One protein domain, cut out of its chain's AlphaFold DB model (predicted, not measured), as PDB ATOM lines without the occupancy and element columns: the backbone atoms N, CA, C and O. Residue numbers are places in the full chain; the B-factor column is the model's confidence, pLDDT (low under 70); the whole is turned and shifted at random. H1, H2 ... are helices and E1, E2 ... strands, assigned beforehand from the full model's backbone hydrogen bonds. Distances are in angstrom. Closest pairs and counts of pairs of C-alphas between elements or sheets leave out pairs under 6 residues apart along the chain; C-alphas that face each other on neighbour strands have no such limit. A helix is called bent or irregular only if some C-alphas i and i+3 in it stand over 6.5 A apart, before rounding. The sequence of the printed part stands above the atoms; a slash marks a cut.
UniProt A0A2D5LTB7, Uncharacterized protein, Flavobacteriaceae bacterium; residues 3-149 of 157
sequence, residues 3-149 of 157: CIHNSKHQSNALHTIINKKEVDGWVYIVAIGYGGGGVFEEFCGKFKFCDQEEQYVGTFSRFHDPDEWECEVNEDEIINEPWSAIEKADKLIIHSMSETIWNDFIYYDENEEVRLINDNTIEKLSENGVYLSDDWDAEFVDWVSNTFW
ATOM      1  N   CYS A   3      55.620  27.891  43.155       93.81
ATOM      2  CA  CYS A   3      55.515  29.232  43.719       93.81
ATOM      3  C   CYS A   3      54.312  29.290  44.663       93.81
ATOM      4  O   CYS A   3      53.233  28.807  44.316       93.81
ATOM      5  N   ILE A   4      54.494  29.853  45.857       93.56
ATOM      6  CA  ILE A   4      53.448  29.995  46.874       93.56
ATOM      7  C   ILE A   4      53.467  31.412  47.424       93.56
ATOM      8  O   ILE A   4      54.514  31.922  47.813       93.56
ATOM      9  N   HIS A   5      52.281  32.002  47.514       91.75
ATOM     10  CA  HIS A   5      52.014  33.271  48.171       91.75
ATOM     11  C   HIS A   5      51.086  33.031  49.363       91.75
ATOM     12  O   HIS A   5      50.007  32.440  49.232       91.75
ATOM     13  N   ASN A   6      51.500  33.515  50.527       91.12
ATOM     14  CA  ASN A   6      50.678  33.588  51.724       91.12
ATOM     15  C   ASN A   6      49.777  34.833  51.698       91.12
ATOM     16  O   ASN A   6      50.129  35.879  51.154       91.12
ATOM     17  N   SER A   7      48.603  34.712  52.312       84.44
ATOM     18  CA  SER A   7      47.706  35.837  52.550       84.44
ATOM     19  C   SER A   7      48.242  36.740  53.660       84.44
ATOM     20  O   SER A   7      48.429  36.303  54.791       84.44
ATOM     21  N   LYS A   8      48.364  38.046  53.384       75.56
ATOM     22  CA  LYS A   8      48.786  39.053  54.380       75.56
ATOM     23  C   LYS A   8      47.843  39.147  55.597       75.56
ATOM     24  O   LYS A   8      48.202  39.764  56.598       75.56
ATOM     25  N   HIS A   9      46.642  38.565  55.525       68.31
ATOM     26  CA  HIS A   9      45.618  38.645  56.572       68.31
ATOM     27  C   HIS A   9      45.684  37.514  57.610       68.31
ATOM     28  O   HIS A   9      45.208  37.705  58.729       68.31
ATOM     29  N   GLN A  10      46.269  36.360  57.267       74.38
ATOM     30  CA  GLN A  10      46.391  35.200  58.156       74.38
ATOM     31  C   GLN A  10      47.683  34.443  57.844       74.38
ATOM     32  O   GLN A  10      47.936  34.058  56.702       74.38
ATOM     33  N   SER A  11      48.483  34.195  58.884       77.56
ATOM     34  CA  SER A  11      49.883  33.758  58.780       77.56
ATOM     35  C   SER A  11      50.109  32.481  57.979       77.56
ATOM     36  O   SER A  11      51.214  32.271  57.495       77.56
ATOM     37  N   ASN A  12      49.091  31.630  57.845       89.19
ATOM     38  CA  ASN A  12      49.162  30.414  57.046       89.19
ATOM     39  C   ASN A  12      48.072  30.274  55.982       89.19
ATOM     40  O   ASN A  12      48.046  29.261  55.290       89.19
ATOM     41  N   ALA A  13      47.197  31.264  55.801       91.06
ATOM     42  CA  ALA A  13      46.194  31.180  54.747       91.06
ATOM     43  C   ALA A  13      46.848  31.274  53.367       91.06
ATOM     44  O   ALA A  13      47.734  32.103  53.123       91.06
ATOM     45  N   LEU A  14      46.410  30.414  52.455       92.06
ATOM     46  CA  LEU A  14      46.856  30.429  51.073       92.06
ATOM     47  C   LEU A  14      46.298  31.670  50.371       92.06
ATOM     48  O   LEU A  14      45.093  31.909  50.398       92.06
ATOM     49  N   HIS A  15      47.159  32.427  49.697       90.94
ATOM     50  CA  HIS A  15      46.714  33.374  48.679       90.94
ATOM     51  C   HIS A  15      46.771  32.721  47.301       90.94
ATOM     52  O   HIS A  15      45.776  32.689  46.585       90.94
ATOM     53  N   THR A  16      47.921  32.160  46.926       91.69
ATOM     54  CA  THR A  16      48.101  31.506  45.624       91.69
ATOM     55  C   THR A  16      49.140  30.402  45.720       91.69
ATOM     56  O   THR A  16      50.142  30.561  46.413       91.69
ATOM     57  N   ILE A  17      48.928  29.304  45.005       93.62
ATOM     58  CA  ILE A  17      49.951  28.305  44.702       93.62
ATOM     59  C   ILE A  17      49.948  28.018  43.206       93.62
ATOM     60  O   ILE A  17      48.888  27.878  42.597       93.62
ATOM     61  N   ILE A  18      51.143  27.917  42.633       94.25
ATOM     62  CA  ILE A  18      51.375  27.582  41.233       94.25
ATOM     63  C   ILE A  18      52.371  26.435  41.186       94.25
ATOM     64  O   ILE A  18      53.487  26.541  41.697       94.25
ATOM     65  N   ASN A  19      51.971  25.346  40.544       95.50
ATOM     66  CA  ASN A  19      52.842  24.255  40.155       95.50
ATOM     67  C   ASN A  19      53.091  24.340  38.653       95.50
ATOM     68  O   ASN A  19      52.158  24.270  37.855       95.50
ATOM     69  N   LYS A  20      54.356  24.497  38.277       95.19
ATOM     70  CA  LYS A  20      54.820  24.558  36.897       95.19
ATOM     71  C   LYS A  20      55.724  23.363  36.606       95.19
ATOM     72  O   LYS A  20      56.615  23.023  37.397       95.19
ATOM     73  N   LYS A  21      55.528  22.746  35.442       95.50
ATOM     74  CA  LYS A  21      56.300  21.586  34.985       95.50
ATOM     75  C   LYS A  21      56.531  21.637  33.482       95.50
ATOM     76  O   LYS A  21      55.612  21.941  32.739       95.50
ATOM     77  N   GLU A  22      57.728  21.280  33.038       95.62
ATOM     78  CA  GLU A  22      58.034  21.119  31.616       95.62
ATOM     79  C   GLU A  22      58.090  19.629  31.247       95.62
ATOM     80  O   GLU A  22      58.698  18.831  31.966       95.62
ATOM     81  N   VAL A  23      57.433  19.244  30.150       96.25
ATOM     82  CA  VAL A  23      57.448  17.883  29.593       96.25
ATOM     83  C   VAL A  23      57.471  17.978  28.071       96.25
ATOM     84  O   VAL A  23      56.572  18.565  27.476       96.25
ATOM     85  N   ASP A  24      58.497  17.404  27.438       93.81
ATOM     86  CA  ASP A  24      58.641  17.341  25.974       93.81
ATOM     87  C   ASP A  24      58.467  18.704  25.263       93.81
ATOM     88  O   ASP A  24      57.837  18.799  24.209       93.81
ATOM     89  N   GLY A  25      59.011  19.775  25.858       92.44
ATOM     90  CA  GLY A  25      58.941  21.147  25.337       92.44
ATOM     91  C   GLY A  25      57.607  21.867  25.576       92.44
ATOM     92  O   GLY A  25      57.432  22.996  25.123       92.44
ATOM     93  N   TRP A  26      56.666  21.235  26.280       95.44
ATOM     94  CA  TRP A  26      55.441  21.870  26.756       95.44
ATOM     95  C   TRP A  26      55.561  22.256  28.224       95.44
ATOM     96  O   TRP A  26      56.003  21.463  29.055       95.44
ATOM     97  N   VAL A  27      55.088  23.450  28.552       95.56
ATOM     98  CA  VAL A  27      54.977  23.970  29.910       95.56
ATOM     99  C   VAL A  27      53.552  23.780  30.407       95.56
ATOM    100  O   VAL A  27      52.606  24.346  29.868       95.56
ATOM    101  N   TYR A  28      53.410  22.996  31.463       95.56
ATOM    102  CA  TYR A  28      52.171  22.776  32.188       95.56
ATOM    103  C   TYR A  28      52.144  23.676  33.413       95.56
ATOM    104  O   TYR A  28      53.145  23.796  34.127       95.56
ATOM    105  N   ILE A  29      50.988  24.271  33.675       94.44
ATOM    106  CA  ILE A  29      50.723  25.082  34.858       94.44
ATOM    107  C   ILE A  29      49.451  24.543  35.502       94.44
ATOM    108  O   ILE A  29      48.446  24.380  34.819       94.44
ATOM    109  N   VAL A  30      49.499  24.274  36.803       94.62
ATOM    110  CA  VAL A  30      48.334  24.009  37.655       94.62
ATOM    111  C   VAL A  30      48.381  24.999  38.800       94.62
ATOM    112  O   VAL A  30      49.426  25.147  39.437       94.62
ATOM    113  N   ALA A  31      47.278  25.682  39.069       93.06
ATOM    114  CA  ALA A  31      47.266  26.728  40.070       93.06
ATOM    115  C   ALA A  31      45.933  26.826  40.816       93.06
ATOM    116  O   ALA A  31      44.870  26.486  40.298       93.06
ATOM    117  N   ILE A  32      46.024  27.289  42.061       92.19
ATOM    118  CA  ILE A  32      44.888  27.583  42.937       92.19
ATOM    119  C   ILE A  32      45.153  28.954  43.548       92.19
ATOM    120  O   ILE A  32      46.220  29.174  44.129       92.19
ATOM    121  N   GLY A  33      44.203  29.874  43.435       89.56
ATOM    122  CA  GLY A  33      44.367  31.241  43.921       89.56
ATOM    123  C   GLY A  33      43.092  31.819  44.509       89.56
ATOM    124  O   GLY A  33      41.990  31.422  44.154       89.56
ATOM    125  N   TYR A  34      43.236  32.734  45.457       86.38
ATOM    126  CA  TYR A  34      42.121  33.407  46.102       86.38
ATOM    127  C   TYR A  34      41.515  34.452  45.156       86.38
ATOM    128  O   TYR A  34      42.132  35.479  44.889       86.38
ATOM    129  N   GLY A  35      40.296  34.200  44.672       79.25
ATOM    130  CA  GLY A  35      39.570  35.088  43.753       79.25
ATOM    131  C   GLY A  35      38.778  36.201  44.453       79.25
ATOM    132  O   GLY A  35      38.171  37.046  43.797       79.25
ATOM    133  N   GLY A  36      38.766  36.225  45.791       76.44
ATOM    134  CA  GLY A  36      37.993  37.183  46.584       76.44
ATOM    135  C   GLY A  36      36.655  36.633  47.084       76.44
ATOM    136  O   GLY A  36      36.151  35.612  46.627       76.44
ATOM    137  N   GLY A  37      36.071  37.306  48.081       76.25
ATOM    138  CA  GLY A  37      34.754  36.945  48.626       76.25
ATOM    139  C   GLY A  37      34.671  35.551  49.261       76.25
ATOM    140  O   GLY A  37      33.580  34.994  49.323       76.25
ATOM    141  N   GLY A  38      35.799  34.985  49.710       72.88
ATOM    142  CA  GLY A  38      35.863  33.617  50.243       72.88
ATOM    143  C   GLY A  38      35.984  32.521  49.178       72.88
ATOM    144  O   GLY A  38      35.980  31.343  49.522       72.88
ATOM    145  N   VAL A  39      36.100  32.876  47.895       81.00
ATOM    146  CA  VAL A  39      36.174  31.914  46.788       81.00
ATOM    147  C   VAL A  39      37.619  31.735  46.327       81.00
ATOM    148  O   VAL A  39      38.391  32.692  46.254       81.00
ATOM    149  N   PHE A  40      37.974  30.492  46.003       86.12
ATOM    150  CA  PHE A  40      39.212  30.163  45.306       86.12
ATOM    151  C   PHE A  40      38.910  29.815  43.855       86.12
ATOM    152  O   PHE A  40      37.964  29.083  43.570       86.12
ATOM    153  N   GLU A  41      39.745  30.332  42.971       87.75
ATOM    154  CA  GLU A  41      39.778  30.002  41.561       87.75
ATOM    155  C   GLU A  41      40.851  28.948  41.309       87.75
ATOM    156  O   GLU A  41      41.876  28.871  41.995       87.75
ATOM    157  N   GLU A  42      40.595  28.132  40.300       89.88
ATOM    158  CA  GLU A  42      41.454  27.036  39.893       89.88
ATOM    159  C   GLU A  42      41.864  27.234  38.444       89.88
ATOM    160  O   GLU A  42      41.207  27.939  37.673       89.88
ATOM    161  N   PHE A  43      42.980  26.623  38.077       91.69
ATOM    162  CA  PHE A  43      43.502  26.713  36.731       91.69
ATOM    163  C   PHE A  43      44.364  25.508  36.415       91.69
ATOM    164  O   PHE A  43      45.199  25.097  37.227       91.69
ATOM    165  N   CYS A  44      44.232  24.998  35.198       93.38
ATOM    166  CA  CYS A  44      45.292  24.233  34.577       93.38
ATOM    167  C   CYS A  44      45.445  24.609  33.106       93.38
ATOM    168  O   CYS A  44      44.483  24.976  32.433       93.38
ATOM    169  N   GLY A  45      46.661  24.498  32.589       92.69
ATOM    170  CA  GLY A  45      46.938  24.773  31.191       92.69
ATOM    171  C   GLY A  45      48.247  24.167  30.725       92.69
ATOM    172  O   GLY A  45      49.097  23.779  31.532       92.69
ATOM    173  N   LYS A  46      48.383  24.081  29.407       93.88
ATOM    174  CA  LYS A  46      49.547  23.547  28.707       93.88
ATOM    175  C   LYS A  46      49.912  24.493  27.570       93.88
ATOM    176  O   LYS A  46      49.083  24.799  26.716       93.88
ATOM    177  N   PHE A  47      51.168  24.913  27.541       93.06
ATOM    178  CA  PHE A  47      51.646  26.006  26.704       93.06
ATOM    179  C   PHE A  47      52.994  25.692  26.079       93.06
ATOM    180  O   PHE A  47      53.772  24.909  26.623       93.06
ATOM    181  N   LYS A  48      53.297  26.315  24.947       93.31
ATOM    182  CA  LYS A  48      54.637  26.302  24.355       93.31
ATOM    183  C   LYS A  48      54.832  27.503  23.445       93.31
ATOM    184  O   LYS A  48      53.863  28.101  22.984       93.31
ATOM    185  N   PHE A  49      56.083  27.779  23.107       90.69
ATOM    186  CA  PHE A  49      56.392  28.612  21.954       90.69
ATOM    187  C   PHE A  49      56.214  27.796  20.661       90.69
ATOM    188  O   PHE A  49      56.654  26.644  20.577       90.69
ATOM    189  N   CYS A  50      55.524  28.353  19.665       89.69
ATOM    190  CA  CYS A  50      55.323  27.728  18.362       89.69
ATOM    191  C   CYS A  50      56.235  28.376  17.315       89.69
ATOM    192  O   CYS A  50      55.918  29.444  16.804       89.69
ATOM    193  N   ASP A  51      57.321  27.697  16.928       89.56
ATOM    194  CA  ASP A  51      58.286  28.224  15.945       89.56
ATOM    195  C   ASP A  51      57.660  28.575  14.583       89.56
ATOM    196  O   ASP A  51      58.154  29.451  13.883       89.56
ATOM    197  N   GLN A  52      56.597  27.875  14.173       88.25
ATOM    198  CA  GLN A  52      55.934  28.110  12.883       88.25
ATOM    199  C   GLN A  52      55.118  29.401  12.871       88.25
ATOM    200  O   GLN A  52      55.051  30.072  11.846       88.25
ATOM    201  N   GLU A  53      54.497  29.711  14.005       85.19
ATOM    202  CA  GLU A  53      53.620  30.867  14.175       85.19
ATOM    203  C   GLU A  53      54.355  32.046  14.841       85.19
ATOM    204  O   GLU A  53      53.777  33.116  14.979       85.19
ATOM    205  N   GLU A  54      55.611  31.836  15.260       90.19
ATOM    206  CA  GLU A  54      56.468  32.775  15.997       90.19
ATOM    207  C   GLU A  54      55.791  33.398  17.235       90.19
ATOM    208  O   GLU A  54      56.045  34.552  17.569       90.19
ATOM    209  N   GLN A  55      54.943  32.631  17.929       89.44
ATOM    210  CA  GLN A  55      54.157  33.095  19.081       89.44
ATOM    211  C   GLN A  55      53.925  31.988  20.117       89.44
ATOM    212  O   GLN A  55      54.046  30.791  19.816       89.44
ATOM    213  N   TYR A  56      53.547  32.370  21.339       89.00
ATOM    214  CA  TYR A  56      53.087  31.412  22.346       89.00
ATOM    215  C   TYR A  56      51.693  30.882  22.008       89.00
ATOM    216  O   TYR A  56      50.812  31.617  21.572       89.00
ATOM    217  N   VAL A  57      51.491  29.586  22.226       90.06
ATOM    218  CA  VAL A  57      50.209  28.906  22.021       90.06
ATOM    219  C   VAL A  57      49.922  27.966  23.178       90.06
ATOM    220  O   VAL A  57      50.843  27.484  23.849       90.06
ATOM    221  N   GLY A  58      48.655  27.641  23.386       91.56
ATOM    222  CA  GLY A  58      48.292  26.638  24.373       91.56
ATOM    223  C   GLY A  58      46.802  26.433  24.536       91.56
ATOM    224  O   GLY A  58      45.987  26.959  23.782       91.56
ATOM    225  N   THR A  59      46.472  25.658  25.556       92.00
ATOM    226  CA  THR A  59      45.103  25.399  25.986       92.00
ATOM    227  C   THR A  59      45.018  25.474  27.501       92.00
ATOM    228  O   THR A  59      46.002  25.215  28.204       92.00
ATOM    229  N   PHE A  60      43.854  25.857  28.020       91.62
ATOM    230  CA  PHE A  60      43.639  25.925  29.460       91.62
ATOM    231  C   PHE A  60      42.189  25.653  29.858       91.62
ATOM    232  O   PHE A  60      41.274  25.629  29.031       91.62
ATOM    233  N   SER A  61      42.002  25.425  31.151       90.25
ATOM    234  CA  SER A  61      40.719  25.260  31.819       90.25
ATOM    235  C   SER A  61      40.773  25.923  33.195       90.25
ATOM    236  O   SER A  61      41.822  25.948  33.843       90.25
ATOM    237  N   ARG A  62      39.642  26.456  33.660       88.12
ATOM    238  CA  ARG A  62      39.491  27.103  34.975       88.12
ATOM    239  C   ARG A  62      39.197  26.109  36.107       88.12
ATOM    240  O   ARG A  62      38.533  26.438  37.085       88.12
ATOM    241  N   PHE A  63      39.704  24.886  35.960       85.19
ATOM    242  CA  PHE A  63      39.585  23.786  36.913       85.19
ATOM    243  C   PHE A  63      40.931  23.066  37.041       85.19
ATOM    244  O   PHE A  63      41.690  22.997  36.073       85.19
ATOM    245  N   HIS A  64      41.234  22.504  38.215       79.25
ATOM    246  CA  HIS A  64      42.495  21.768  38.425       79.25
ATOM    247  C   HIS A  64      42.448  20.284  37.998       79.25
ATOM    248  O   HIS A  64      43.486  19.621  37.996       79.25
ATOM    249  N   ASP A  65      41.263  19.745  37.679       81.38
ATOM    250  CA  ASP A  65      41.056  18.388  37.132       81.38
ATOM    251  C   ASP A  65      39.925  18.390  36.085       81.38
ATOM    252  O   ASP A  65      38.822  17.900  36.343       81.38
ATOM    253  N   PRO A  66      40.147  19.004  34.910       86.56
ATOM    254  CA  PRO A  66      39.139  19.049  33.868       86.56
ATOM    255  C   PRO A  66      39.124  17.764  33.038       86.56
ATOM    256  O   PRO A  66      40.118  17.046  32.906       86.56
ATOM    257  N   ASP A  67      37.986  17.513  32.399       87.69
ATOM    258  CA  ASP A  67      37.878  16.514  31.332       87.69
ATOM    259  C   ASP A  67      38.185  17.104  29.945       87.69
ATOM    260  O   ASP A  67      38.625  16.386  29.043       87.69
ATOM    261  N   GLU A  68      37.996  18.415  29.780       90.25
ATOM    262  CA  GLU A  68      38.123  19.134  28.513       90.25
ATOM    263  C   GLU A  68      38.890  20.448  28.705       90.25
ATOM    264  O   GLU A  68      38.782  21.108  29.743       90.25
ATOM    265  N   TRP A  69      39.649  20.847  27.686       90.81
ATOM    266  CA  TRP A  69      40.162  22.207  27.591       90.81
ATOM    267  C   TRP A  69      39.010  23.161  27.266       90.81
ATOM    268  O   TRP A  69      38.273  22.947  26.301       90.81
ATOM    269  N   GLU A  70      38.866  24.226  28.052       85.69
ATOM    270  CA  GLU A  70      37.799  25.217  27.861       85.69
ATOM    271  C   GLU A  70      38.162  26.245  26.786       85.69
ATOM    272  O   GLU A  70      37.290  26.755  26.078       85.69
ATOM    273  N   CYS A  71      39.455  26.547  26.657       85.31
ATOM    274  CA  CYS A  71      39.964  27.600  25.788       85.31
ATOM    275  C   CYS A  71      41.236  27.154  25.061       85.31
ATOM    276  O   CYS A  71      42.073  26.455  25.640       85.31
ATOM    277  N   GLU A  72      41.406  27.624  23.822       87.38
ATOM    278  CA  GLU A  72      42.718  27.706  23.172       87.38
ATOM    279  C   GLU A  72      43.208  29.147  23.226       87.38
ATOM    280  O   GLU A  72      42.424  30.092  23.339       87.38
ATOM    281  N   VAL A  73      44.521  29.315  23.156       85.25
ATOM    282  CA  VAL A  73      45.151  30.627  23.143       85.25
ATOM    283  C   VAL A  73      46.255  30.677  22.109       85.25
ATOM    284  O   VAL A  73      46.984  29.701  21.896       85.25
ATOM    285  N   ASN A  74      46.396  31.853  21.522       83.12
ATOM    286  CA  ASN A  74      47.659  32.337  20.995       83.12
ATOM    287  C   ASN A  74      48.122  33.527  21.866       83.12
ATOM    288  O   ASN A  74      47.445  33.868  22.838       83.12
ATOM    289  N   GLU A  75      49.285  34.113  21.591       77.81
ATOM    290  CA  GLU A  75      49.924  35.097  22.481       77.81
ATOM    291  C   GLU A  75      49.009  36.279  22.843       77.81
ATOM    292  O   GLU A  75      49.028  36.724  23.994       77.81
ATOM    293  N   ASP A  76      48.161  36.701  21.899       71.81
ATOM    294  CA  ASP A  76      47.340  37.913  21.980       71.81
ATOM    295  C   ASP A  76      45.823  37.656  22.109       71.81
ATOM    296  O   ASP A  76      45.062  38.583  22.410       71.81
ATOM    297  N   GLU A  77      45.343  36.431  21.872       77.25
ATOM    298  CA  GLU A  77      43.912  36.129  21.754       77.25
ATOM    299  C   GLU A  77      43.517  34.822  22.459       77.25
ATOM    300  O   GLU A  77      44.122  33.763  22.274       77.25
ATOM    301  N   ILE A  78      42.420  34.886  23.226       79.25
ATOM    302  CA  ILE A  78      41.684  33.693  23.657       79.25
ATOM    303  C   ILE A  78      40.776  33.271  22.507       79.25
ATOM    304  O   ILE A  78      39.762  33.914  22.221       79.25
ATOM    305  N   ILE A  79      41.129  32.158  21.876       77.19
ATOM    306  CA  ILE A  79      40.333  31.530  20.833       77.19
ATOM    307  C   ILE A  79      39.314  30.636  21.551       77.19
ATOM    308  O   ILE A  79      39.615  29.534  22.016       77.19
ATOM    309  N   ASN A  80      38.099  31.156  21.730       63.72
ATOM    310  CA  ASN A  80      37.025  30.415  22.390       63.72
ATOM    311  C   ASN A  80      36.592  29.186  21.564       63.72
ATOM    312  O   ASN A  80      36.512  29.260  20.340       63.72
ATOM    313  N   GLU A  81      36.196  28.119  22.274       63.59
ATOM    314  CA  GLU A  81      35.502  26.910  21.780       63.59
ATOM    315  C   GLU A  81      36.311  25.724  21.200       63.59
ATOM    316  O   GLU A  81      35.841  25.112  20.238       63.59
ATOM    317  N   PRO A  82      37.434  25.250  21.770       59.84
ATOM    318  CA  PRO A  82      37.892  23.917  21.387       59.84
ATOM    319  C   PRO A  82      37.064  22.790  22.012       59.84
ATOM    320  O   PRO A  82      36.979  21.740  21.378       59.84
ATOM    321  N   TRP A  83      36.488  22.977  23.221       65.06
ATOM    322  CA  TRP A  83      35.870  21.917  24.058       65.06
ATOM    323  C   TRP A  83      36.532  20.557  23.811       65.06
ATOM    324  O   TRP A  83      35.892  19.564  23.455       65.06
ATOM    325  N   SER A  84      37.867  20.564  23.835       81.69
ATOM    326  CA  SER A  84      38.648  19.453  23.320       81.69
ATOM    327  C   SER A  84      38.980  18.541  24.480       81.69
ATOM    328  O   SER A  84      39.459  18.981  25.525       81.69
ATOM    329  N   ALA A  85      38.692  17.253  24.307       88.25
ATOM    330  CA  ALA A  85      39.001  16.261  25.320       88.25
ATOM    331  C   ALA A  85      40.494  16.312  25.660       88.25
ATOM    332  O   ALA A  85      41.346  16.261  24.766       88.25
ATOM    333  N   ILE A  86      40.807  16.374  26.953       91.38
ATOM    334  CA  ILE A  86      42.194  16.337  27.406       91.38
ATOM    335  C   ILE A  86      42.739  14.935  27.146       91.38
ATOM    336  O   ILE A  86      42.161  13.920  27.553       91.38
ATOM    337  N   GLU A  87      43.876  14.860  26.459       93.38
ATOM    338  CA  GLU A  87      44.519  13.582  26.203       93.38
ATOM    339  C   GLU A  87      44.903  12.893  27.517       93.38
ATOM    340  O   GLU A  87      45.333  13.519  28.486       93.38
ATOM    341  N   LYS A  88      44.829  11.558  27.542       94.31
ATOM    342  CA  LYS A  88      45.141  10.775  28.747       94.31
ATOM    343  C   LYS A  88      46.532  11.088  29.320       94.31
ATOM    344  O   LYS A  88      46.703  11.060  30.535       94.31
ATOM    345  N   ALA A  89      47.521  11.336  28.461       95.31
ATOM    346  CA  ALA A  89      48.874  11.681  28.889       95.31
ATOM    347  C   ALA A  89      48.911  13.036  29.614       95.31
ATOM    348  O   ALA A  89      49.479  13.124  30.700       95.31
ATOM    349  N   ASP A  90      48.238  14.046  29.062       95.50
ATOM    350  CA  ASP A  90      48.127  15.374  29.669       95.50
ATOM    351  C   ASP A  90      47.368  15.311  30.998       95.50
ATOM    352  O   ASP A  90      47.838  15.851  32.001       95.50
ATOM    353  N   LYS A  91      46.266  14.553  31.053       94.56
ATOM    354  CA  LYS A  91      45.488  14.376  32.286       94.56
ATOM    355  C   LYS A  91      46.316  13.761  33.416       94.56
ATOM    356  O   LYS A  91      46.211  14.194  34.557       94.56
ATOM    357  N   LEU A  92      47.186  12.793  33.115       95.75
ATOM    358  CA  LEU A  92      48.094  12.210  34.113       95.75
ATOM    359  C   LEU A  92      49.116  13.223  34.644       95.75
ATOM    360  O   LEU A  92      49.453  13.183  35.828       95.75
ATOM    361  N   ILE A  93      49.608  14.122  33.787       96.81
ATOM    362  CA  ILE A  93      50.543  15.178  34.191       96.81
ATOM    363  C   ILE A  93      49.840  16.167  35.123       96.81
ATOM    364  O   ILE A  93      50.341  16.407  36.222       96.81
ATOM    365  N   ILE A  94      48.675  16.678  34.715       95.62
ATOM    366  CA  ILE A  94      47.870  17.639  35.486       95.62
ATOM    367  C   ILE A  94      47.480  17.034  36.833       95.62
ATOM    368  O   ILE A  94      47.739  17.637  37.870       95.62
ATOM    369  N   HIS A  95      46.954  15.807  36.832       95.38
ATOM    370  CA  HIS A  95      46.560  15.112  38.053       95.38
ATOM    371  C   HIS A  95      47.731  14.971  39.030       95.38
ATOM    372  O   HIS A  95      47.608  15.346  40.191       95.38
ATOM    373  N   SER A  96      48.896  14.521  38.551       96.38
ATOM    374  CA  SER A  96      50.096  14.421  39.388       96.38
ATOM    375  C   SER A  96      50.521  15.780  39.958       96.38
ATOM    376  O   SER A  96      50.980  15.840  41.096       96.38
ATOM    377  N   MET A  97      50.385  16.866  39.194       96.81
ATOM    378  CA  MET A  97      50.712  18.216  39.662       96.81
ATOM    379  C   MET A  97      49.721  18.721  40.717       96.81
ATOM    380  O   MET A  97      50.150  19.336  41.699       96.81
ATOM    381  N   SER A  98      48.429  18.439  40.540       95.12
ATOM    382  CA  SER A  98      47.371  18.733  41.511       95.12
ATOM    383  C   SER A  98      47.568  17.939  42.804       95.12
ATOM    384  O   SER A  98      47.512  18.515  43.888       95.12
ATOM    385  N   GLU A  99      47.888  16.645  42.715       95.38
ATOM    386  CA  GLU A  99      48.216  15.821  43.886       95.38
ATOM    387  C   GLU A  99      49.423  16.372  44.645       95.38
ATOM    388  O   GLU A  99      49.385  16.451  45.868       95.38
ATOM    389  N   THR A 100      50.477  16.806  43.946       95.69
ATOM    390  CA  THR A 100      51.631  17.451  44.590       95.69
ATOM    391  C   THR A 100      51.214  18.693  45.385       95.69
ATOM    392  O   THR A 100      51.641  18.848  46.524       95.69
ATOM    393  N   ILE A 101      50.352  19.559  44.837       95.31
ATOM    394  CA  ILE A 101      49.843  20.741  45.556       95.31
ATOM    395  C   ILE A 101      49.161  20.329  46.870       95.31
ATOM    396  O   ILE A 101      49.516  20.831  47.941       95.31
ATOM    397  N   TRP A 102      48.210  19.398  46.790       94.50
ATOM    398  CA  TRP A 102      47.361  19.016  47.918       94.50
ATOM    399  C   TRP A 102      48.039  18.106  48.945       94.50
ATOM    400  O   TRP A 102      47.672  18.133  50.115       94.50
ATOM    401  N   ASN A 103      49.015  17.298  48.538       95.06
ATOM    402  CA  ASN A 103      49.707  16.395  49.457       95.06
ATOM    403  C   ASN A 103      50.894  17.076  50.144       95.06
ATOM    404  O   ASN A 103      51.157  16.811  51.319       95.06
ATOM    405  N   ASP A 104      51.597  17.961  49.430       95.12
ATOM    406  CA  ASP A 104      52.918  18.424  49.862       95.12
ATOM    407  C   ASP A 104      52.953  19.887  50.302       95.12
ATOM    408  O   ASP A 104      53.926  20.279  50.951       95.12
ATOM    409  N   PHE A 105      51.939  20.703  49.982       95.75
ATOM    410  CA  PHE A 105      52.012  22.156  50.197       95.75
ATOM    411  C   PHE A 105      50.820  22.765  50.920       95.75
ATOM    412  O   PHE A 105      51.022  23.672  51.728       95.75
ATOM    413  N   ILE A 106      49.598  22.306  50.653       94.69
ATOM    414  CA  ILE A 106      48.389  22.911  51.224       94.69
ATOM    415  C   ILE A 106      47.419  21.855  51.744       94.69
ATOM    416  O   ILE A 106      47.477  20.700  51.346       94.69
ATOM    417  N   TYR A 107      46.488  22.266  52.596       94.00
ATOM    418  CA  TYR A 107      45.333  21.465  52.997       94.00
ATOM    419  C   TYR A 107      44.097  22.359  53.152       94.00
ATOM    420  O   TYR A 107      44.205  23.585  53.214       94.00
ATOM    421  N   TYR A 108      42.912  21.752  53.186       92.06
ATOM    422  CA  TYR A 108      41.659  22.459  53.459       92.06
ATOM    423  C   TYR A 108      41.283  22.306  54.935       92.06
ATOM    424  O   TYR A 108      41.175  21.183  55.427       92.06
ATOM    425  N   ASP A 109      41.100  23.423  55.639       90.31
ATOM    426  CA  ASP A 109      40.561  23.435  56.997       90.31
ATOM    427  C   ASP A 109      39.036  23.521  56.936       90.31
ATOM    428  O   ASP A 109      38.469  24.550  56.573       90.31
ATOM    429  N   GLU A 110      38.364  22.430  57.300       88.69
ATOM    430  CA  GLU A 110      36.901  22.352  57.291       88.69
ATOM    431  C   GLU A 110      36.232  23.271  58.325       88.69
ATOM    432  O   GLU A 110      35.064  23.610  58.153       88.69
ATOM    433  N   ASN A 111      36.925  23.673  59.397       86.75
ATOM    434  CA  ASN A 111      36.331  24.513  60.444       86.75
ATOM    435  C   ASN A 111      36.305  25.984  60.039       86.75
ATOM    436  O   ASN A 111      35.348  26.699  60.333       86.75
ATOM    437  N   GLU A 112      37.393  26.432  59.420       82.62
ATOM    438  CA  GLU A 112      37.554  27.810  58.958       82.62
ATOM    439  C   GLU A 112      37.093  27.985  57.501       82.62
ATOM    440  O   GLU A 112      36.951  29.115  57.045       82.62
ATOM    441  N   GLU A 113      36.823  26.884  56.790       85.88
ATOM    442  CA  GLU A 113      36.480  26.841  55.362       85.88
ATOM    443  C   GLU A 113      37.532  27.532  54.472       85.88
ATOM    444  O   GLU A 113      37.226  28.175  53.465       85.88
ATOM    445  N   VAL A 114      38.813  27.389  54.834       86.19
ATOM    446  CA  VAL A 114      39.951  28.025  54.150       86.19
ATOM    447  C   VAL A 114      40.997  27.009  53.712       86.19
ATOM    448  O   VAL A 114      41.171  25.945  54.302       86.19
ATOM    449  N   ARG A 115      41.744  27.360  52.662       91.25
ATOM    450  CA  ARG A 115      42.948  26.625  52.259       91.25
ATOM    451  C   ARG A 115      44.143  27.192  53.015       91.25
ATOM    452  O   ARG A 115      44.393  28.398  52.961       91.25
ATOM    453  N   LEU A 116      44.882  26.323  53.689       93.12
ATOM    454  CA  LEU A 116      46.047  26.679  54.491       93.12
ATOM    455  C   LEU A 116      47.307  26.070  53.881       93.12
ATOM    456  O   LEU A 116      47.287  24.957  53.358       93.12
ATOM    457  N   ILE A 117      48.406  26.811  53.952       95.12
ATOM    458  CA  ILE A 117      49.743  26.332  53.615       95.12
ATOM    459  C   ILE A 117      50.239  25.476  54.783       95.12
ATOM    460  O   ILE A 117      50.062  25.837  55.947       95.12
ATOM    461  N   ASN A 118      50.856  24.339  54.478       93.75
ATOM    462  CA  ASN A 118      51.347  23.422  55.497       93.75
ATOM    463  C   ASN A 118      52.559  23.975  56.264       93.75
ATOM    464  O   ASN A 118      53.351  24.763  55.746       93.75
ATOM    465  N   ASP A 119      52.739  23.500  57.496       89.44
ATOM    466  CA  ASP A 119      53.758  24.016  58.419       89.44
ATOM    467  C   ASP A 119      55.178  23.958  57.830       89.44
ATOM    468  O   ASP A 119      55.930  24.928  57.899       89.44
ATOM    469  N   ASN A 120      55.517  22.855  57.150       89.81
ATOM    470  CA  ASN A 120      56.824  22.671  56.508       89.81
ATOM    471  C   ASN A 120      57.134  23.727  55.437       89.81
ATOM    472  O   ASN A 120      58.304  23.992  55.157       89.81
ATOM    473  N   THR A 121      56.108  24.269  54.782       91.19
ATOM    474  CA  THR A 121      56.255  25.315  53.766       91.19
ATOM    475  C   THR A 121      56.180  26.700  54.391       91.19
ATOM    476  O   THR A 121      56.933  27.575  53.970       91.19
ATOM    477  N   ILE A 122      55.354  26.891  55.426       90.88
ATOM    478  CA  ILE A 122      55.295  28.142  56.199       90.88
ATOM    479  C   ILE A 122      56.677  28.544  56.705       90.88
ATOM    480  O   ILE A 122      57.079  29.693  56.539       90.88
ATOM    481  N   GLU A 123      57.438  27.595  57.248       89.88
ATOM    482  CA  GLU A 123      58.797  27.849  57.747       89.88
ATOM    483  C   GLU A 123      59.790  28.276  56.652       89.88
ATOM    484  O   GLU A 123      60.850  28.822  56.957       89.88
ATOM    485  N   LYS A 124      59.461  28.032  55.378       91.88
ATOM    486  CA  LYS A 124      60.296  28.361  54.213       91.88
ATOM    487  C   LYS A 124      59.855  29.636  53.498       91.88
ATOM    488  O   LYS A 124      60.518  30.038  52.540       91.88
ATOM    489  N   LEU A 125      58.748  30.256  53.911       90.12
ATOM    490  CA  LEU A 125      58.310  31.524  53.338       90.12
ATOM    491  C   LEU A 125      59.347  32.614  53.635       90.12
ATOM    492  O   LEU A 125      59.888  32.717  54.736       90.12
ATOM    493  N   SER A 126      59.606  33.456  52.641       89.25
ATOM    494  CA  SER A 126      60.360  34.695  52.830       89.25
ATOM    495  C   SER A 126      59.612  35.672  53.745       89.25
ATOM    496  O   SER A 126      58.414  35.527  53.989       89.25
ATOM    497  N   GLU A 127      60.292  36.734  54.185       85.75
ATOM    498  CA  GLU A 127      59.678  37.819  54.972       85.75
ATOM    499  C   GLU A 127      58.458  38.452  54.278       85.75
ATOM    500  O   GLU A 127      57.563  38.967  54.943       85.75
ATOM    501  N   ASN A 128      58.391  38.369  52.944       85.62
ATOM    502  CA  ASN A 128      57.278  38.874  52.142       85.62
ATOM    503  C   ASN A 128      56.140  37.853  51.960       85.62
ATOM    504  O   ASN A 128      55.218  38.109  51.190       85.62
ATOM    505  N   GLY A 129      56.197  36.696  52.628       89.12
ATOM    506  CA  GLY A 129      55.173  35.655  52.529       89.12
ATOM    507  C   GLY A 129      55.207  34.882  51.211       89.12
ATOM    508  O   GLY A 129      54.182  34.350  50.794       89.12
ATOM    509  N   VAL A 130      56.363  34.826  50.542       91.38
ATOM    510  CA  VAL A 130      56.535  34.121  49.261       91.38
ATOM    511  C   VAL A 130      57.533  32.982  49.407       91.38
ATOM    512  O   VAL A 130      58.605  33.181  49.986       91.38
ATOM    513  N   TYR A 131      57.212  31.822  48.842       93.06
ATOM    514  CA  TYR A 131      58.135  30.707  48.642       93.06
ATOM    515  C   TYR A 131      58.250  30.391  47.150       93.06
ATOM    516  O   TYR A 131      57.238  30.239  46.468       93.06
ATOM    517  N   LEU A 132      59.484  30.259  46.669       93.00
ATOM    518  CA  LEU A 132      59.820  29.822  45.316       93.00
ATOM    519  C   LEU A 132      60.739  28.606  45.428       93.00
ATOM    520  O   LEU A 132      61.657  28.610  46.250       93.00
ATOM    521  N   SER A 133      60.514  27.578  44.613       92.75
ATOM    522  CA  SER A 133      61.497  26.505  44.463       92.75
ATOM    523  C   SER A 133      62.747  27.006  43.726       92.75
ATOM    524  O   SER A 133      62.679  27.958  42.952       92.75
ATOM    525  N   ASP A 134      63.891  26.351  43.946       88.50
ATOM    526  CA  ASP A 134      65.191  26.769  43.388       88.50
ATOM    527  C   ASP A 134      65.211  26.863  41.851       88.50
ATOM    528  O   ASP A 134      65.999  27.609  41.277       88.50
ATOM    529  N   ASP A 135      64.357  26.088  41.186       88.25
ATOM    530  CA  ASP A 135      64.211  26.000  39.734       88.25
ATOM    531  C   ASP A 135      63.140  26.946  39.167       88.25
ATOM    532  O   ASP A 135      62.821  26.852  37.987       88.25
ATOM    533  N   TRP A 136      62.551  27.830  39.978       89.75
ATOM    534  CA  TRP A 136      61.466  28.702  39.533       89.75
ATOM    535  C   TRP A 136      61.905  29.709  38.461       89.75
ATOM    536  O   TRP A 136      62.805  30.522  38.680       89.75
ATOM    537  N   ASP A 137      61.182  29.725  37.341       86.62
ATOM    538  CA  ASP A 137      61.241  30.777  36.329       86.62
ATOM    539  C   ASP A 137      59.826  31.271  35.969       86.62
ATOM    540  O   ASP A 137      58.862  30.495  35.922       86.62
ATOM    541  N   ALA A 138      59.712  32.580  35.742       82.19
ATOM    542  CA  ALA A 138      58.432  33.279  35.658       82.19
ATOM    543  C   ALA A 138      57.889  33.452  34.230       82.19
ATOM    544  O   ALA A 138      56.738  33.833  34.089       82.19
ATOM    545  N   GLU A 139      58.651  33.144  33.176       81.06
ATOM    546  CA  GLU A 139      58.337  33.556  31.793       81.06
ATOM    547  C   GLU A 139      56.917  33.162  31.346       81.06
ATOM    548  O   GLU A 139      56.086  34.018  31.045       81.06
ATOM    549  N   PHE A 140      56.600  31.864  31.383       78.50
ATOM    550  CA  PHE A 140      55.268  31.364  31.020       78.50
ATOM    551  C   PHE A 140      54.186  31.745  32.030       78.50
ATOM    552  O   PHE A 140      53.019  31.864  31.672       78.50
ATOM    553  N   VAL A 141      54.557  31.898  33.299       83.31
ATOM    554  CA  VAL A 141      53.606  32.172  34.378       83.31
ATOM    555  C   VAL A 141      53.142  33.623  34.318       83.31
ATOM    556  O   VAL A 141      51.947  33.874  34.425       83.31
ATOM    557  N   ASP A 142      54.052  34.558  34.058       83.31
ATOM    558  CA  ASP A 142      53.742  35.973  33.880       83.31
ATOM    559  C   ASP A 142      52.824  36.180  32.674       83.31
ATOM    560  O   ASP A 142      51.833  36.903  32.778       83.31
ATOM    561  N   TRP A 143      53.098  35.516  31.546       81.56
ATOM    562  CA  TRP A 143      52.195  35.553  30.393       81.56
ATOM    563  C   TRP A 143      50.813  34.982  30.744       81.56
ATOM    564  O   TRP A 143      49.797  35.636  30.516       81.56
ATOM    565  N   VAL A 144      50.748  33.812  31.385       81.62
ATOM    566  CA  VAL A 144      49.465  33.176  31.728       81.62
ATOM    567  C   VAL A 144      48.637  33.993  32.722       81.62
ATOM    568  O   VAL A 144      47.427  34.166  32.530       81.62
ATOM    569  N   SER A 145      49.268  34.510  33.775       78.00
ATOM    570  CA  SER A 145      48.597  35.297  34.808       78.00
ATOM    571  C   SER A 145      48.086  36.635  34.280       78.00
ATOM    572  O   SER A 145      46.962  37.018  34.606       78.00
ATOM    573  N   ASN A 146      48.868  37.324  33.442       76.19
ATOM    574  CA  ASN A 146      48.481  38.630  32.902       76.19
ATOM    575  C   ASN A 146      47.413  38.534  31.804       76.19
ATOM    576  O   ASN A 146      46.628  39.470  31.651       76.19
ATOM    577  N   THR A 147      47.369  37.426  31.059       74.25
ATOM    578  CA  THR A 147      46.517  37.319  29.864       74.25
ATOM    579  C   THR A 147      45.242  36.505  30.098       74.25
ATOM    580  O   THR A 147      44.199  36.850  29.542       74.25
ATOM    581  N   PHE A 148      45.276  35.446  30.922       75.00
ATOM    582  CA  PHE A 148      44.188  34.447  30.945       75.00
ATOM    583  C   PHE A 148      43.584  34.188  32.317       75.00
ATOM    584  O   PHE A 148      42.358  34.163  32.459       75.00
ATOM    585  N   TRP A 149      44.430  33.942  33.318       72.56
ATOM    586  CA  TRP A 149      43.941  33.510  34.623       72.56
ATOM    587  C   TRP A 149      43.310  34.669  35.400       72.56
ATOM    588  O   TRP A 149      42.432  34.444  36.221       72.56
TER     589      TRP A 149
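This is residues 3 to 149 of the 157 residues of an uncharacterized protein of Flavobacteriaceae bacterium (UniProt A0A2D5LTB7). A long, twisted sheet of eight strands has helix H1 over one face, while on the other face the sheet curls round helix H3. The small hairpin of E8 and E9 packs by the start of E2, and the four-residue helix H2 grazes the sheet near E10. The sheet, in order E7 E6 E5 E4 E3 E2 E1 E10, is antiparallel throughout, and E1 to E7 form a meander, each strand the antiparallel neighbour of the one before. The printed part has 147 residues with ten named strands and three named helices, in the order E1 to E7, H1, E8, E9, H2, E10, H3, and its class is mixed. It is compact, with a radius of gyration of the C-alphas of 15.6 A, yet elongated in outline, 46 by 29 by 27 A.

In the sheet, E3, residues 26 to 36, has E2, residues 14 to 23, and E4, residues 39 to 50, as antiparallel neighbours. N 21 and O 28 are 2.9 A apart, and N 31 and O 43 are 2.8 A apart, both within hydrogen-bond range. Beyond E4 come E5, residues 55 to 61, with N 46 and O 59 at 2.9 A, then E6, residues 68 to 74, with N 73 and O 58 at 2.8 A, and the edge strand E7, residues 78 to 85, with N 79 and O 72 at 2.8 A. E7 bends by 67 degrees at residue 81. Beyond E2 come E1, residues 3 to 6, with N 5 and O 16 at 2.8 A, and the edge strand E10, residues 130 to 132, with N 4 and O 131 at 2.8 A. H1, residues 88 to 104, lies over E4, E3 and E2 at a height over the sheet of 8.5 A, slantwise to the strands, at 36 degrees to E2 on the local plane; its closest C-alphas to E2 are those of Met 97 and Asn 19, 6.4 A apart. H3, residues 139 to 149, is on the opposite face; the closest C-alphas of H3 and E4 are those of Trp 149 and Phe 43, 7.1 A. H1 and H3 are apart. E8, residues 106 to 109, and E9, residues 114 to 117, form a hairpin, with N 107 and O 116 at 2.9 A; the closest C-alphas of E9 and E2 are those of Leu 116 and Leu 14, 5.1 A. H2, residues 119 to 122, only grazes the sheet, with residues 121 to 122. In H1 every O i to N i+4 pair is within hydrogen-bond range, in H3 6 of 7 are, and H2 is too short for such a pair.

E1 begins at C-alpha 3 (55.515, 29.232, 43.719). E4 is 34.5 A long, E3 30.5 A, E2 27.0 A and H1 23.8 A. H3, 14.7 A long, is irregular, with C-alphas 146 and 149 7.1 A apart, and ends at C-alpha 149 (43.941, 33.510, 34.623).

The two C-alphas farthest apart are those of Gln 52 and Asn 111, 51.6 A. The printed part has no cut and no long link. The mean pLDDT of the printed part is 87.9, and residue 9 and residues 80 to 83 are under 70.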